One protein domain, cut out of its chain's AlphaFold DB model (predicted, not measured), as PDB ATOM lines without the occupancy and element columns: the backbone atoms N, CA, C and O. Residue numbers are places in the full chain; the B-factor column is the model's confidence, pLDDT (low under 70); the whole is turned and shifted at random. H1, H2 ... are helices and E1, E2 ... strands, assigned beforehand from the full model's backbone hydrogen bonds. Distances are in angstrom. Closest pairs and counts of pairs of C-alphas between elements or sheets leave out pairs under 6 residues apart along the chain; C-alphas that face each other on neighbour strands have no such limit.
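AT A GLANCE: This is residues 3 to 40 and 83 to 154 of the 169 residues of an uncharacterized protein of Burkholderia cenocepacia (UniProt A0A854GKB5). A twisted wall of seven antiparallel strands has one long helix, H2, over one face near the E5 end, while the small helix H1 only grazes the sheet and the strands E4, E1 and E2 are left uncovered by H2. The long link of residues 94 to 106 swings from H1 past the E5 and E6 end of the sheet to reach H2. The printed part has 110 residues with two named helices and seven named strands, along the chain E1 E2 E3 E4 H1 H2 E5 E6 E7, and the order across the sheet is E4 E1 E2 E3 E7 E6 E5. The class is mixed, helices and strands. The whole is compact, with a radius of gyration of the C-alphas of 14.8 A and spans of 43 by 33 by 26 A.

IN THESE COORDINATES: E1, residues 3 to 6, begins at C-alpha 3 (146.236, 125.716, 156.379) and measures 10.3 A from first to last C-alpha. E2, residues 9 to 15, is 19.9 A long, and E3, residues 19 to 26, is 23.5 A long. E4, residues 35 to 38, measures 10.7 A. After the cut comes H1, residues 90 to 93, 5.4 A long. H2, residues 107 to 120, begins at C-alpha 107 (148.102, 148.481, 171.807) and is 20.0 A long. E5, residues 130 to 133, measures 9.4 A, and E6, residues 137 to 142, measures 16.7 A. E7, residues 145 to 153, is 21.5 A long, bends by 63 degrees at residue 148 and ends at C-alpha 153 (149.375, 147.187, 160.588).

HOW THE PARTS SIT: From edge to edge of the sheet the strands' lines turn by 93 degrees, and E4 and E5 are its edge strands. E4 and E1 are antiparallel at 174 degrees, with N 5 and O 35 at 2.8 A. E1 and E2 form a hairpin at 159 degrees, with N 11 and O 4 at 2.7 A. E2 and E3 form a hairpin at 169 degrees, with N 12 and O 23 at 2.9 A. E1, E2 and E3 are a meander, each strand the antiparallel neighbour of the one before, and with E4 they make a Greek key, in which the first strand is the antiparallel neighbour of the fourth. E3 and E7 are antiparallel at 164 degrees, with N 22 and O 149 at 2.8 A. E5, E6 and E7 are a second meander of two hairpins: N 132 and O 139 are 2.9 A apart between E5 and E6, and N 140 and O 150 are 2.8 A apart between E6 and E7. H2 is on the sheet, in two layers with it, at a height over the sheet of 9.2 A. It lies over E7 and runs along the strands, at 19 degrees to E7 on the local plane; it is only just not over E6, on which 2 of its C-alphas fall. The closest C-alphas of H2 and E7 are those of Leu 109 and Ile 152, 6.9 A apart. H1 only grazes the sheet, with residues 90 to 93; its closest C-alphas to E7 are those of Val 93 and Val 151, 7.4 A apart. H1 and H2 are apart. In H2 every O i to N i+4 pair is within hydrogen-bond range, and H1 is too short for such a pair.

THE WHOLE: The two C-alphas farthest apart, those of Ser 32 and Gln 104, are 44.2 A apart. Residues 41 to 82 are not printed, and C-alphas 40 and 83 are 6.1 A apart across this cut. Of the links that are printed whole, H1 to H2 is long, with 13 residues. The mean pLDDT of the printed part is 94.5, and no printed residue of this model is under 70.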
ATOM      1  N   LEU A   3     145.286 126.794 156.161       96.62
ATOM      2  CA  LEU A   3     146.236 125.716 156.379       96.62
ATOM      3  C   LEU A   3     146.965 125.471 155.064       96.62
ATOM      4  O   LEU A   3     146.328 125.318 154.025       96.62
ATOM      5  N   GLU A   4     148.286 125.423 155.126       96.75
ATOM      6  CA  GLU A   4     149.155 124.990 154.036       96.75
ATOM      7  C   GLU A   4     150.018 123.850 154.571       96.75
ATOM      8  O   GLU A   4     150.607 123.986 155.639       96.75
ATOM      9  N   ALA A   5     150.083 122.731 153.863       97.19
ATOM     10  CA  ALA A   5     150.899 121.590 154.237       97.19
ATOM     11  C   ALA A   5     151.760 121.153 153.053       97.19
ATOM     12  O   ALA A   5     151.287 121.081 151.921       97.19
ATOM     13  N   THR A   6     153.021 120.860 153.342       97.00
ATOM     14  CA  THR A   6     153.967 120.178 152.452       97.00
ATOM     15  C   THR A   6     154.260 118.795 153.042       97.00
ATOM     16  O   THR A   6     153.833 118.521 154.169       97.00
ATOM     17  N   PRO A   7     155.030 117.922 152.375       97.06
ATOM     18  CA  PRO A   7     155.436 116.649 152.972       97.06
ATOM     19  C   PRO A   7     156.208 116.774 154.301       97.06
ATOM     20  O   PRO A   7     156.267 115.802 155.043       97.06
ATOM     21  N   PHE A   8     156.786 117.941 154.626       97.00
ATOM     22  CA  PHE A   8     157.702 118.110 155.771       97.00
ATOM     23  C   PHE A   8     157.306 119.206 156.768       97.00
ATOM     24  O   PHE A   8     157.987 119.419 157.776       97.00
ATOM     25  N   GLU A   9     156.235 119.946 156.503       96.81
ATOM     26  CA  GLU A   9     155.756 120.978 157.416       96.81
ATOM     27  C   GLU A   9     154.281 121.292 157.190       96.81
ATOM     28  O   GLU A   9     153.750 121.190 156.085       96.81
ATOM     29  N   THR A  10     153.645 121.781 158.249       97.00
ATOM     30  CA  THR A  10     152.314 122.376 158.211       97.00
ATOM     31  C   THR A  10     152.396 123.811 158.712       97.00
ATOM     32  O   THR A  10     153.025 124.102 159.730       97.00
ATOM     33  N   ARG A  11     151.748 124.733 158.005       97.25
ATOM     34  CA  ARG A  11     151.611 126.138 158.382       97.25
ATOM     35  C   ARG A  11     150.156 126.487 158.615       97.25
ATOM     36  O   ARG A  11     149.294 126.194 157.791       97.25
ATOM     37  N   LEU A  12     149.905 127.184 159.717       96.38
ATOM     38  CA  LEU A  12     148.596 127.729 160.056       96.38
ATOM     39  C   LEU A  12     148.648 129.249 159.996       96.38
ATOM     40  O   LEU A  12     149.538 129.862 160.585       96.38
ATOM     41  N   VAL A  13     147.685 129.851 159.303       97.19
ATOM     42  CA  VAL A  13     147.627 131.298 159.079       97.19
ATOM     43  C   VAL A  13     146.277 131.861 159.518       97.19
ATOM     44  O   VAL A  13     145.205 131.406 159.100       97.19
ATOM     45  N   GLY A  14     146.335 132.882 160.371       95.25
ATOM     46  CA  GLY A  14     145.187 133.675 160.807       95.25
ATOM     47  C   GLY A  14     145.387 135.143 160.448       95.25
ATOM     48  O   GLY A  14     146.454 135.690 160.709       95.25
ATOM     49  N   CYS A  15     144.375 135.780 159.859       94.50
ATOM     50  CA  CYS A  15     144.417 137.176 159.415       94.50
ATOM     51  C   CYS A  15     143.037 137.825 159.573       94.50
ATOM     52  O   CYS A  15     142.028 137.164 159.329       94.50
ATOM     53  N   ASP A  16     143.001 139.107 159.943       92.12
ATOM     54  CA  ASP A  16     141.776 139.923 160.022       92.12
ATOM     55  C   ASP A  16     141.878 141.279 159.297       92.12
ATOM     56  O   ASP A  16     141.018 142.142 159.449       92.12
ATOM     57  N   GLY A  17     142.945 141.483 158.520       91.06
ATOM     58  CA  GLY A  17     143.216 142.727 157.792       91.06
ATOM     59  C   GLY A  17     144.007 143.778 158.579       91.06
ATOM     60  O   GLY A  17     144.635 144.634 157.963       91.06
ATOM     61  N   THR A  18     144.052 143.694 159.911       94.94
ATOM     62  CA  THR A  18     144.882 144.569 160.767       94.94
ATOM     63  C   THR A  18     146.092 143.857 161.355       94.94
ATOM     64  O   THR A  18     147.094 144.487 161.694       94.94
ATOM     65  N   LYS A  19     146.010 142.532 161.459       96.19
ATOM     66  CA  LYS A  19     147.104 141.665 161.870       96.19
ATOM     67  C   LYS A  19     147.055 140.342 161.127       96.19
ATOM     68  O   LYS A  19     145.991 139.877 160.713       96.19
ATOM     69  N   ILE A  20     148.219 139.719 161.018       97.62
ATOM     70  CA  ILE A  20     148.373 138.359 160.517       97.62
ATOM     71  C   ILE A  20     149.389 137.605 161.368       97.62
ATOM     72  O   ILE A  20     150.389 138.178 161.795       97.62
ATOM     73  N   GLY A  21     149.129 136.330 161.628       97.50
ATOM     74  CA  GLY A  21     150.042 135.422 162.315       97.50
ATOM     75  C   GLY A  21     150.174 134.120 161.540       97.50
ATOM     76  O   GLY A  21     149.182 133.608 161.019       97.50
ATOM     77  N   VAL A  22     151.397 133.606 161.472       97.81
ATOM     78  CA  VAL A  22     151.747 132.318 160.877       97.81
ATOM     79  C   VAL A  22     152.472 131.500 161.933       97.81
ATOM     80  O   VAL A  22     153.444 131.975 162.521       97.81
ATOM     81  N   VAL A  23     152.009 130.275 162.145       96.75
ATOM     82  CA  VAL A  23     152.733 129.250 162.901       96.75
ATOM     83  C   VAL A  23     153.213 128.204 161.910       96.75
ATOM     84  O   VAL A  23     152.423 127.752 161.081       96.75
ATOM     85  N   ARG A  24     154.486 127.829 161.992       96.56
ATOM     86  CA  ARG A  24     155.055 126.677 161.298       96.56
ATOM     87  C   ARG A  24     155.161 125.516 162.284       96.56
ATOM     88  O   ARG A  24     155.433 125.705 163.463       96.56
ATOM     89  N   TYR A  25     154.908 124.316 161.795       94.56
ATOM     90  CA  TYR A  25     155.142 123.086 162.526       94.56
ATOM     91  C   TYR A  25     155.856 122.112 161.595       94.56
ATOM     92  O   TYR A  25     155.282 121.685 160.595       94.56
ATOM     93  N   ALA A  26     157.124 121.823 161.885       95.00
ATOM     94  CA  ALA A  26     157.907 120.851 161.129       95.00
ATOM     95  C   ALA A  26     157.429 119.438 161.486       95.00
ATOM     96  O   ALA A  26     157.545 119.013 162.636       95.00
ATOM     97  N   VAL A  27     156.846 118.742 160.515       94.50
ATOM     98  CA  VAL A  27     156.242 117.420 160.696       94.50
ATOM     99  C   VAL A  27     156.186 116.702 159.355       94.50
ATOM    100  O   VAL A  27     155.875 117.318 158.339       94.50
ATOM    101  N   GLU A  28     156.466 115.403 159.348       96.12
ATOM    102  CA  GLU A  28     156.236 114.577 158.165       96.12
ATOM    103  C   GLU A  28     154.732 114.357 157.989       96.12
ATOM    104  O   GLU A  28     154.071 113.767 158.845       96.12
ATOM    105  N   ASN A  29     154.187 114.874 156.892       96.06
ATOM    106  CA  ASN A  29     152.784 114.706 156.542       96.06
ATOM    107  C   ASN A  29     152.631 113.538 155.562       96.06
ATOM    108  O   ASN A  29     153.445 113.369 154.654       96.06
ATOM    109  N   ASP A  30     151.537 112.787 155.687       95.44
ATOM    110  CA  ASP A  30     151.167 111.722 154.744       95.44
ATOM    111  C   ASP A  30     150.527 112.304 153.469       95.44
ATOM    112  O   ASP A  30     149.361 112.075 153.150       95.44
ATOM    113  N   ILE A  31     151.277 113.166 152.779       93.56
ATOM    114  CA  ILE A  31     150.907 113.779 151.501       93.56
ATOM    115  C   ILE A  31     152.119 113.778 150.568       93.56
ATOM    116  O   ILE A  31     153.251 114.004 150.986       93.56
ATOM    117  N   SER A  32     151.882 113.551 149.277       90.88
ATOM    118  CA  SER A  32     152.934 113.551 148.249       90.88
ATOM    119  C   SER A  32     153.088 114.892 147.530       90.88
ATOM    120  O   SER A  32     154.088 115.115 146.847       90.88
ATOM    121  N   VAL A  33     152.103 115.780 147.669       91.94
ATOM    122  CA  VAL A  33     152.050 117.095 147.028       91.94
ATOM    123  C   VAL A  33     151.585 118.142 148.026       91.94
ATOM    124  O   VAL A  33     150.788 117.846 148.918       91.94
ATOM    125  N   ASP A  34     152.066 119.370 147.847       95.00
ATOM    126  CA  ASP A  34     151.638 120.502 148.657       95.00
ATOM    127  C   ASP A  34     150.121 120.691 148.553       95.00
ATOM    128  O   ASP A  34     149.537 120.667 147.465       95.00
ATOM    129  N   THR A  35     149.480 120.904 149.698       94.31
ATOM    130  CA  THR A  35     148.041 121.132 149.790       94.31
ATOM    131  C   THR A  35     147.749 122.372 150.614       94.31
ATOM    132  O   THR A  35     148.474 122.722 151.547       94.31
ATOM    133  N   ALA A  36     146.668 123.058 150.267       95.50
ATOM    134  CA  ALA A  36     146.225 124.235 150.982       95.50
ATOM    135  C   ALA A  36     144.703 124.282 151.041       95.50
ATOM    136  O   ALA A  36     144.021 124.003 150.057       95.50
ATOM    137  N   LEU A  37     144.172 124.663 152.198       96.19
ATOM    138  CA  LEU A  37     142.737 124.734 152.435       96.19
ATOM    139  C   LEU A  37     142.388 125.812 153.458       96.19
ATOM    140  O   LEU A  37     143.208 126.226 154.281       96.19
ATOM    141  N   ILE A  38     141.138 126.261 153.426       96.94
ATOM    142  CA  ILE A  38     140.592 127.180 154.423       96.94
ATOM    143  C   ILE A  38     139.657 126.387 155.331       96.94
ATOM    144  O   ILE A  38     138.576 125.975 154.913       96.94
ATOM    145  N   VAL A  39     140.062 126.199 156.589       96.00
ATOM    146  CA  VAL A  39     139.212 125.591 157.617       96.00
ATOM    147  C   VAL A  39     138.175 126.624 158.082       96.00
ATOM    148  O   VAL A  39     138.577 127.721 158.511       96.00
ATOM    149  N   PRO A  40     136.866 126.306 158.026       95.69
ATOM    150  CA  PRO A  40     135.806 127.180 158.522       95.69
ATOM    151  C   PRO A  40     135.965 127.519 160.009       95.69
ATOM    152  O   PRO A  40     136.396 126.688 160.809       95.69
ATOM    153  N   VAL A  83     136.337 126.120 152.976       96.19
ATOM    154  CA  VAL A  83     135.706 127.329 152.429       96.19
ATOM    155  C   VAL A  83     136.176 127.524 150.989       96.19
ATOM    156  O   VAL A  83     137.381 127.608 150.747       96.19
ATOM    157  N   ASP A  84     135.231 127.636 150.054       92.62
ATOM    158  CA  ASP A  84     135.528 127.993 148.669       92.62
ATOM    159  C   ASP A  84     135.936 129.469 148.598       92.62
ATOM    160  O   ASP A  84     135.154 130.381 148.884       92.62
ATOM    161  N   GLY A  85     137.210 129.708 148.306       88.75
ATOM    162  CA  GLY A  85     137.774 131.043 148.278       88.75
ATOM    163  C   GLY A  85     139.287 131.035 148.134       88.75
ATOM    164  O   GLY A  85     139.990 130.131 148.583       88.75
ATOM    165  N   ARG A  86     139.812 132.096 147.521       89.31
ATOM    166  CA  ARG A  86     141.255 132.305 147.418       89.31
ATOM    167  C   ARG A  86     141.748 133.032 148.662       89.31
ATOM    168  O   ARG A  86     141.472 134.219 148.835       89.31
ATOM    169  N   TYR A  87     142.503 132.336 149.508       91.12
ATOM    170  CA  TYR A  87     143.185 132.995 150.617       91.12
ATOM    171  C   TYR A  87     144.203 134.015 150.072       91.12
ATOM    172  O   TYR A  87     144.842 133.739 149.048       91.12
ATOM    173  N   PRO A  88     144.365 135.194 150.705       87.50
ATOM    174  CA  PRO A  88     145.369 136.163 150.285       87.50
ATOM    175  C   PRO A  88     146.761 135.532 150.213       87.50
ATOM    176  O   PRO A  88     147.100 134.655 151.008       87.50
ATOM    177  N   GLU A  89     147.595 136.013 149.290       93.00
ATOM    178  CA  GLU A  89     148.994 135.596 149.183       93.00
ATOM    179  C   GLU A  89     149.793 136.135 150.383       93.00
ATOM    180  O   GLU A  89     150.485 137.151 150.308       93.00
ATOM    181  N   TYR A  90     149.645 135.473 151.531       94.88
ATOM    182  CA  TYR A  90     150.024 136.013 152.834       94.88
ATOM    183  C   TYR A  90     151.516 136.319 152.938       94.88
ATOM    184  O   TYR A  90     151.896 137.279 153.599       94.88
ATOM    185  N   ARG A  91     152.366 135.565 152.230       94.94
ATOM    186  CA  ARG A  91     153.819 135.781 152.176       94.94
ATOM    187  C   ARG A  91     154.192 137.196 151.732       94.94
ATOM    188  O   ARG A  91     155.209 137.709 152.182       94.94
ATOM    189  N   ARG A  92     153.369 137.846 150.901       93.19
ATOM    190  CA  ARG A  92     153.600 139.230 150.447       93.19
ATOM    191  C   ARG A  92     153.368 140.277 151.532       93.19
ATOM    192  O   ARG A  92     153.855 141.392 151.389       93.19
ATOM    193  N   VAL A  93     152.638 139.928 152.590       92.19
ATOM    194  CA  VAL A  93     152.386 140.810 153.738       92.19
ATOM    195  C   VAL A  93     153.600 140.859 154.670       92.19
ATOM    196  O   VAL A  93     153.798 141.848 155.367       92.19
ATOM    197  N   PHE A  94     154.439 139.820 154.673       94.69
ATOM    198  CA  PHE A  94     155.614 139.750 155.537       94.69
ATOM    199  C   PHE A  94     156.787 140.530 154.928       94.69
ATOM    200  O   PHE A  94     157.293 140.147 153.866       94.69
ATOM    201  N   PRO A  95     157.273 141.600 155.585       89.56
ATOM    202  CA  PRO A  95     158.401 142.362 155.075       89.56
ATOM    203  C   PRO A  95     159.681 141.513 155.110       89.56
ATOM    204  O   PRO A  95     160.062 140.965 156.152       89.56
ATOM    205  N   LYS A  96     160.366 141.416 153.960       90.50
ATOM    206  CA  LYS A  96     161.664 140.722 153.842       90.50
ATOM    207  C   LYS A  96     162.752 141.426 154.657       90.50
ATOM    208  O   LYS A  96     163.572 140.771 155.291       90.50
ATOM    209  N   ALA A  97     162.708 142.755 154.672       93.75
ATOM    210  CA  ALA A  97     163.531 143.629 155.495       93.75
ATOM    211  C   ALA A  97     162.638 144.701 156.129       93.75
ATOM    212  O   ALA A  97     161.595 145.040 155.576       93.75
ATOM    213  N   THR A  98     163.047 145.216 157.282       96.44
ATOM    214  CA  THR A  98     162.307 146.224 158.052       96.44
ATOM    215  C   THR A  98     163.137 147.499 158.139       96.44
ATOM    216  O   THR A  98     164.329 147.405 158.431       96.44
ATOM    217  N   SER A  99     162.538 148.669 157.896       96.69
ATOM    218  CA  SER A  99     163.270 149.948 157.864       96.69
ATOM    219  C   SER A  99     163.820 150.393 159.225       96.69
ATOM    220  O   SER A  99     164.745 151.197 159.278       96.69
ATOM    221  N   GLY A 100     163.249 149.895 160.323       96.44
ATOM    222  CA  GLY A 100     163.524 150.377 161.676       96.44
ATOM    223  C   GLY A 100     162.810 151.687 162.014       96.44
ATOM    224  O   GLY A 100     162.870 152.118 163.163       96.44
ATOM    225  N   GLU A 101     162.110 152.302 161.056       96.94
ATOM    226  CA  GLU A 101     161.352 153.532 161.271       96.94
ATOM    227  C   GLU A 101     160.183 153.262 162.229       96.94
ATOM    228  O   GLU A 101     159.340 152.412 161.919       96.94
ATOM    229  N   PRO A 102     160.110 153.943 163.387       94.50
ATOM    230  CA  PRO A 102     159.038 153.730 164.347       94.50
ATOM    231  C   PRO A 102     157.661 154.048 163.758       94.50
ATOM    232  O   PRO A 102     157.473 155.055 163.080       94.50
ATOM    233  N   GLY A 103     156.684 153.208 164.088       92.12
ATOM    234  CA  GLY A 103     155.275 153.416 163.768       92.12
ATOM    235  C   GLY A 103     154.432 153.597 165.024       92.12
ATOM    236  O   GLY A 103     154.830 153.193 166.118       92.12
ATOM    237  N   GLN A 104     153.237 154.162 164.865       92.69
ATOM    238  CA  GLN A 104     152.198 154.062 165.889       92.69
ATOM    239  C   GLN A 104     151.393 152.789 165.653       92.69
ATOM    240  O   GLN A 104     151.079 152.456 164.513       92.69
ATOM    241  N   PHE A 105     151.036 152.084 166.721       94.56
ATOM    242  CA  PHE A 105     150.280 150.837 166.649       94.56
ATOM    243  C   PHE A 105     149.181 150.846 167.695       94.56
ATOM    244  O   PHE A 105     149.350 151.414 168.773       94.56
ATOM    245  N   ASP A 106     148.071 150.185 167.384       94.06
ATOM    246  CA  ASP A 106     147.034 149.926 168.372       94.06
ATOM    247  C   ASP A 106     147.577 148.949 169.441       94.06
ATOM    248  O   ASP A 106     147.940 147.812 169.102       94.06
ATOM    249  N   PRO A 107     147.630 149.346 170.729       93.88
ATOM    250  CA  PRO A 107     148.102 148.481 171.807       93.88
ATOM    251  C   PRO A 107     147.338 147.155 171.911       93.88
ATOM    252  O   PRO A 107     147.919 146.146 172.317       93.88
ATOM    253  N   GLN A 108     146.063 147.117 171.507       95.81
ATOM    254  CA  GLN A 108     145.260 145.893 171.537       95.81
ATOM    255  C   GLN A 108     145.807 144.821 170.590       95.81
ATOM    256  O   GLN A 108     145.710 143.626 170.887       95.81
ATOM    257  N   LEU A 109     146.440 145.220 169.481       95.75
ATOM    258  CA  LEU A 109     147.095 144.281 168.574       95.75
ATOM    259  C   LEU A 109     148.289 143.612 169.262       95.75
ATOM    260  O   LEU A 109     148.442 142.396 169.168       95.75
ATOM    261  N   LEU A 110     149.081 144.369 170.029       95.06
ATOM    262  CA  LEU A 110     150.198 143.820 170.804       95.06
ATOM    263  C   LEU A 110     149.711 142.845 171.875       95.06
ATOM    264  O   LEU A 110     150.278 141.764 172.024       95.06
ATOM    265  N   THR A 111     148.622 143.178 172.574       96.06
ATOM    266  CA  THR A 111     147.988 142.265 173.534       96.06
ATOM    267  C   THR A 111     147.498 140.981 172.861       96.06
ATOM    268  O   THR A 111     147.683 139.895 173.412       96.06
ATOM    269  N   ALA A 112     146.917 141.070 171.660       95.94
ATOM    270  CA  ALA A 112     146.478 139.895 170.912       95.94
ATOM    271  C   ALA A 112     147.650 138.957 170.576       95.94
ATOM    272  O   ALA A 112     147.544 137.750 170.800       95.94
ATOM    273  N   PHE A 113     148.788 139.499 170.122       97.38
ATOM    274  CA  PHE A 113     150.000 138.703 169.908       97.38
ATOM    275  C   PHE A 113     150.556 138.141 171.218       97.38
ATOM    276  O   PHE A 113     150.882 136.960 171.269       97.38
ATOM    277  N   ALA A 114     150.606 138.921 172.296       96.44
ATOM    278  CA  ALA A 114     151.074 138.437 173.594       96.44
ATOM    279  C   ALA A 114     150.235 137.236 174.088       96.44
ATOM    280  O   ALA A 114     150.780 136.233 174.552       96.44
ATOM    281  N   ASN A 115     148.911 137.282 173.911       94.19
ATOM    282  CA  ASN A 115     148.021 136.160 174.217       94.19
ATOM    283  C   ASN A 115     148.253 134.954 173.296       94.19
ATOM    284  O   ASN A 115     148.267 133.821 173.776       94.19
ATOM    285  N   ALA A 116     148.481 135.175 171.998       93.19
ATOM    286  CA  ALA A 116     148.835 134.101 171.071       93.19
ATOM    287  C   ALA A 116     150.155 133.425 171.477       93.19
ATOM    288  O   ALA A 116     150.203 132.205 171.603       93.19
ATOM    289  N   GLY A 117     151.196 134.206 171.777       94.38
ATOM    290  CA  GLY A 117     152.483 133.697 172.249       94.38
ATOM    291  C   GLY A 117     152.365 132.934 173.567       94.38
ATOM    292  O   GLY A 117     153.009 131.904 173.737       94.38
ATOM    293  N   LYS A 118     151.488 133.371 174.484       93.06
ATOM    294  CA  LYS A 118     151.198 132.637 175.726       93.06
ATOM    295  C   LYS A 118     150.717 131.216 175.433       93.06
ATOM    296  O   LYS A 118     151.207 130.267 176.040       93.06
ATOM    297  N   THR A 119     149.769 131.097 174.507       89.56
ATOM    298  CA  THR A 119     149.169 129.828 174.086       89.56
ATOM    299  C   THR A 119     150.185 128.957 173.350       89.56
ATOM    300  O   THR A 119     150.392 127.810 173.733       89.56
ATOM    301  N   LEU A 120     150.863 129.511 172.342       89.94
ATOM    302  CA  LEU A 120     151.804 128.783 171.484       89.94
ATOM    303  C   LEU A 120     153.046 128.299 172.239       89.94
ATOM    304  O   LEU A 120     153.474 127.163 172.071       89.94
ATOM    305  N   MET A 121     153.602 129.148 173.107       90.38
ATOM    306  CA  MET A 121     154.810 128.849 173.882       90.38
ATOM    307  C   MET A 121     154.506 128.215 175.246       90.38
ATOM    308  O   MET A 121     155.431 127.978 176.020       90.38
ATOM    309  N   GLN A 122     153.226 128.003 175.572       86.19
ATOM    310  CA  GLN A 122     152.762 127.374 176.816       86.19
ATOM    311  C   GLN A 122     153.292 128.054 178.091       86.19
ATOM    312  O   GLN A 122     153.588 127.414 179.100       86.19
ATOM    313  N   LYS A 123     153.417 129.383 178.061       82.88
ATOM    314  CA  LYS A 123     153.924 130.158 179.199       82.88
ATOM    315  C   LYS A 123     152.794 130.528 180.162       82.88
ATOM    316  O   LYS A 123     151.668 130.822 179.762       82.88
ATOM    317  N   SER A 124     153.098 130.578 181.460       79.25
ATOM    318  CA  SER A 124     152.158 131.067 182.486       79.25
ATOM    319  C   SER A 124     151.812 132.549 182.290       79.25
ATOM    320  O   SER A 124     150.668 132.966 182.514       79.25
ATOM    321  N   HIS A 125     152.772 133.327 181.789       84.50
ATOM    322  CA  HIS A 125     152.640 134.743 181.461       84.50
ATOM    323  C   HIS A 125     152.725 134.972 179.954       84.50
ATOM    324  O   HIS A 125     153.360 134.205 179.230       84.50
ATOM    325  N   ALA A 126     152.075 136.036 179.487       89.44
ATOM    326  CA  ALA A 126     152.144 136.422 178.088       89.44
ATOM    327  C   ALA A 126     153.567 136.909 177.754       89.44
ATOM    328  O   ALA A 126     154.059 137.811 178.439       89.44
ATOM    329  N   PRO A 127     154.258 136.314 176.762       93.62
ATOM    330  CA  PRO A 127     155.549 136.815 176.320       93.62
ATOM    331  C   PRO A 127     155.387 138.212 175.721       93.62
ATOM    332  O   PRO A 127     154.353 138.540 175.138       93.62
ATOM    333  N   VAL A 128     156.437 139.019 175.838       95.38
ATOM    334  CA  VAL A 128     156.497 140.325 175.184       95.38
ATOM    335  C   VAL A 128     156.756 140.102 173.689       95.38
ATOM    336  O   VAL A 128     157.782 139.506 173.351       95.38
ATOM    337  N   PRO A 129     155.863 140.543 172.783       96.62
ATOM    338  CA  PRO A 129     156.128 140.484 171.352       96.62
ATOM    339  C   PRO A 129     157.280 141.426 170.985       96.62
ATOM    340  O   PRO A 129     157.298 142.582 171.413       96.62
ATOM    341  N   ARG A 130     158.224 140.963 170.163       96.25
ATOM    342  CA  ARG A 130     159.252 141.825 169.569       96.25
ATOM    343  C   ARG A 130     158.759 142.405 168.261       96.25
ATOM    344  O   ARG A 130     158.256 141.673 167.415       96.25
ATOM    345  N   LEU A 131     158.951 143.711 168.099       97.00
ATOM    346  CA  LEU A 131     158.596 144.439 166.890       97.00
ATOM    347  C   LEU A 131     159.855 144.802 166.114       97.00
ATOM    348  O   LEU A 131     160.735 145.490 166.629       97.00
ATOM    349  N   ALA A 132     159.913 144.373 164.860       97.19
ATOM    350  CA  ALA A 132     160.815 144.942 163.875       97.19
ATOM    351  C   ALA A 132     160.024 145.973 163.059       97.19
ATOM    352  O   ALA A 132     159.178 145.615 162.234       97.19
ATOM    353  N   TYR A 133     160.254 147.248 163.370       97.12
ATOM    354  CA  TYR A 133     159.490 148.381 162.853       97.12
ATOM    355  C   TYR A 133     159.738 148.645 161.369       97.12
ATOM    356  O   TYR A 133     160.857 148.499 160.881       97.12
ATOM    357  N   ASN A 134     158.690 149.053 160.659       96.94
ATOM    358  CA  ASN A 134     158.732 149.314 159.227       96.94
ATOM    359  C   ASN A 134     157.815 150.492 158.837       96.94
ATOM    360  O   ASN A 134     157.095 150.422 157.843       96.94
ATOM    361  N   GLY A 135     157.784 151.547 159.658       94.38
ATOM    362  CA  GLY A 135     156.924 152.716 159.468       94.38
ATOM    363  C   GLY A 135     155.446 152.398 159.708       94.38
ATOM    364  O   GLY A 135     154.956 152.483 160.831       94.38
ATOM    365  N   ASP A 136     154.721 152.008 158.659       94.44
ATOM    366  CA  ASP A 136     153.269 151.781 158.695       94.44
ATOM    367  C   ASP A 136     152.859 150.327 158.988       94.44
ATOM    368  O   ASP A 136     151.681 149.977 158.902       94.44
ATOM    369  N   ASN A 137     153.822 149.472 159.322       96.12
ATOM    370  CA  ASN A 137     153.625 148.110 159.800       96.12
ATOM    371  C   ASN A 137     154.827 147.673 160.653       96.12
ATOM    372  O   ASN A 137     155.856 148.351 160.710       96.12
ATOM    373  N   ALA A 138     154.703 146.541 161.339       97.31
ATOM    374  CA  ALA A 138     155.830 145.913 162.019       97.31
ATOM    375  C   ALA A 138     155.737 144.392 161.950       97.31
ATOM    376  O   ALA A 138     154.656 143.817 162.107       97.31
ATOM    377  N   ARG A 139     156.888 143.736 161.767       97.75
ATOM    378  CA  ARG A 139     157.001 142.283 161.921       97.75
ATOM    379  C   ARG A 139     157.048 141.945 163.407       97.75
ATOM    380  O   ARG A 139     157.803 142.560 164.154       97.75
ATOM    381  N   VAL A 140     156.261 140.953 163.801       97.88
ATOM    382  CA  VAL A 140     156.134 140.470 165.175       97.88
ATOM    383  C   VAL A 140     156.810 139.109 165.309       97.88
ATOM    384  O   VAL A 140     156.526 138.204 164.525       97.88
ATOM    385  N   THR A 141     157.668 138.951 166.311       97.62
ATOM    386  CA  THR A 141     158.285 137.667 166.690       97.62
ATOM    387  C   THR A 141     158.273 137.484 168.209       97.62
ATOM    388  O   THR A 141     157.944 138.411 168.955       97.62
ATOM    389  N   PHE A 142     158.631 136.291 168.682       97.31
ATOM    390  CA  PHE A 142     158.861 136.020 170.102       97.31
ATOM    391  C   PHE A 142     160.283 135.507 170.319       97.31
ATOM    392  O   PHE A 142     160.845 134.828 169.464       97.31
ATOM    393  N   ASP A 143     160.857 135.817 171.481       94.12
ATOM    394  CA  ASP A 143     162.190 135.331 171.839       94.12
ATOM    395  C   ASP A 143     162.245 133.810 171.932       94.12
ATOM    396  O   ASP A 143     161.448 133.200 172.652       94.12
ATOM    397  N   ASN A 144     163.252 133.235 171.268       93.56
ATOM    398  CA  ASN A 144     163.525 131.797 171.222       93.56
ATOM    399  C   ASN A 144     162.337 130.979 170.685       93.56
ATOM    400  O   ASN A 144     162.058 129.887 171.185       93.56
ATOM    401  N   TYR A 145     161.599 131.524 169.714       95.44
ATOM    402  CA  TYR A 145     160.477 130.838 169.079       95.44
ATOM    403  C   TYR A 145     160.408 131.156 167.584       95.44
ATOM    404  O   TYR A 145     159.674 132.043 167.143       95.44
ATOM    405  N   ASP A 146     161.190 130.401 166.815       95.38
ATOM    406  CA  ASP A 146     161.375 130.598 165.369       95.38
ATOM    407  C   ASP A 146     160.200 130.067 164.533       95.38
ATOM    408  O   ASP A 146     160.060 130.388 163.353       95.38
ATOM    409  N   GLU A 147     159.317 129.289 165.157       96.06
ATOM    410  CA  GLU A 147     158.133 128.693 164.535       96.06
ATOM    411  C   GLU A 147     156.964 129.678 164.389       96.06
ATOM    412  O   GLU A 147     155.874 129.295 163.963       96.06
ATOM    413  N   PHE A 148     157.165 130.957 164.721       97.50
ATOM    414  CA  PHE A 148     156.146 131.990 164.601       97.50
ATOM    415  C   PHE A 148     156.656 133.258 163.932       97.50
ATOM    416  O   PHE A 148     157.700 133.806 164.284       97.50
ATOM    417  N   ALA A 149     155.822 133.805 163.053       97.38
ATOM    418  CA  ALA A 149     155.961 135.170 162.577       97.38
ATOM    419  C   ALA A 149     154.589 135.835 162.481       97.38
ATOM    420  O   ALA A 149     153.608 135.227 162.052       97.38
ATOM    421  N   GLY A 150     154.529 137.119 162.816       97.81
ATOM    422  CA  GLY A 150     153.348 137.944 162.603       97.81
ATOM    423  C   GLY A 150     153.658 139.272 161.934       97.81
ATOM    424  O   GLY A 150     154.816 139.665 161.796       97.81
ATOM    425  N   VAL A 151     152.605 139.979 161.541       97.81
ATOM    426  CA  VAL A 151     152.654 141.387 161.140       97.81
ATOM    427  C   VAL A 151     151.478 142.116 161.780       97.81
ATOM    428  O   VAL A 151     150.362 141.590 161.811       97.81
ATOM    429  N   ILE A 152     151.734 143.322 162.279       97.06
ATOM    430  CA  ILE A 152     150.713 144.303 162.660       97.06
ATOM    431  C   ILE A 152     150.720 145.461 161.675       97.06
ATOM    432  O   ILE A 152     151.786 145.931 161.271       97.06
ATOM    433  N   MET A 153     149.534 145.943 161.327       96.00
ATOM    434  CA  MET A 153     149.375 147.187 160.588       96.00
ATOM    435  C   MET A 153     149.503 148.379 161.539       96.00
ATOM    436  O   MET A 153     149.047 148.340 162.684       96.00
ATOM    437  N   GLY A 154     150.131 149.443 161.055       93.50
ATOM    438  CA  GLY A 154     150.268 150.710 161.753       93.50
ATOM    439  C   GLY A 154     148.921 151.405 161.918       93.50
ATOM    440  O   GLY A 154     148.046 151.358 161.047       93.50
TER     441      GLY A 154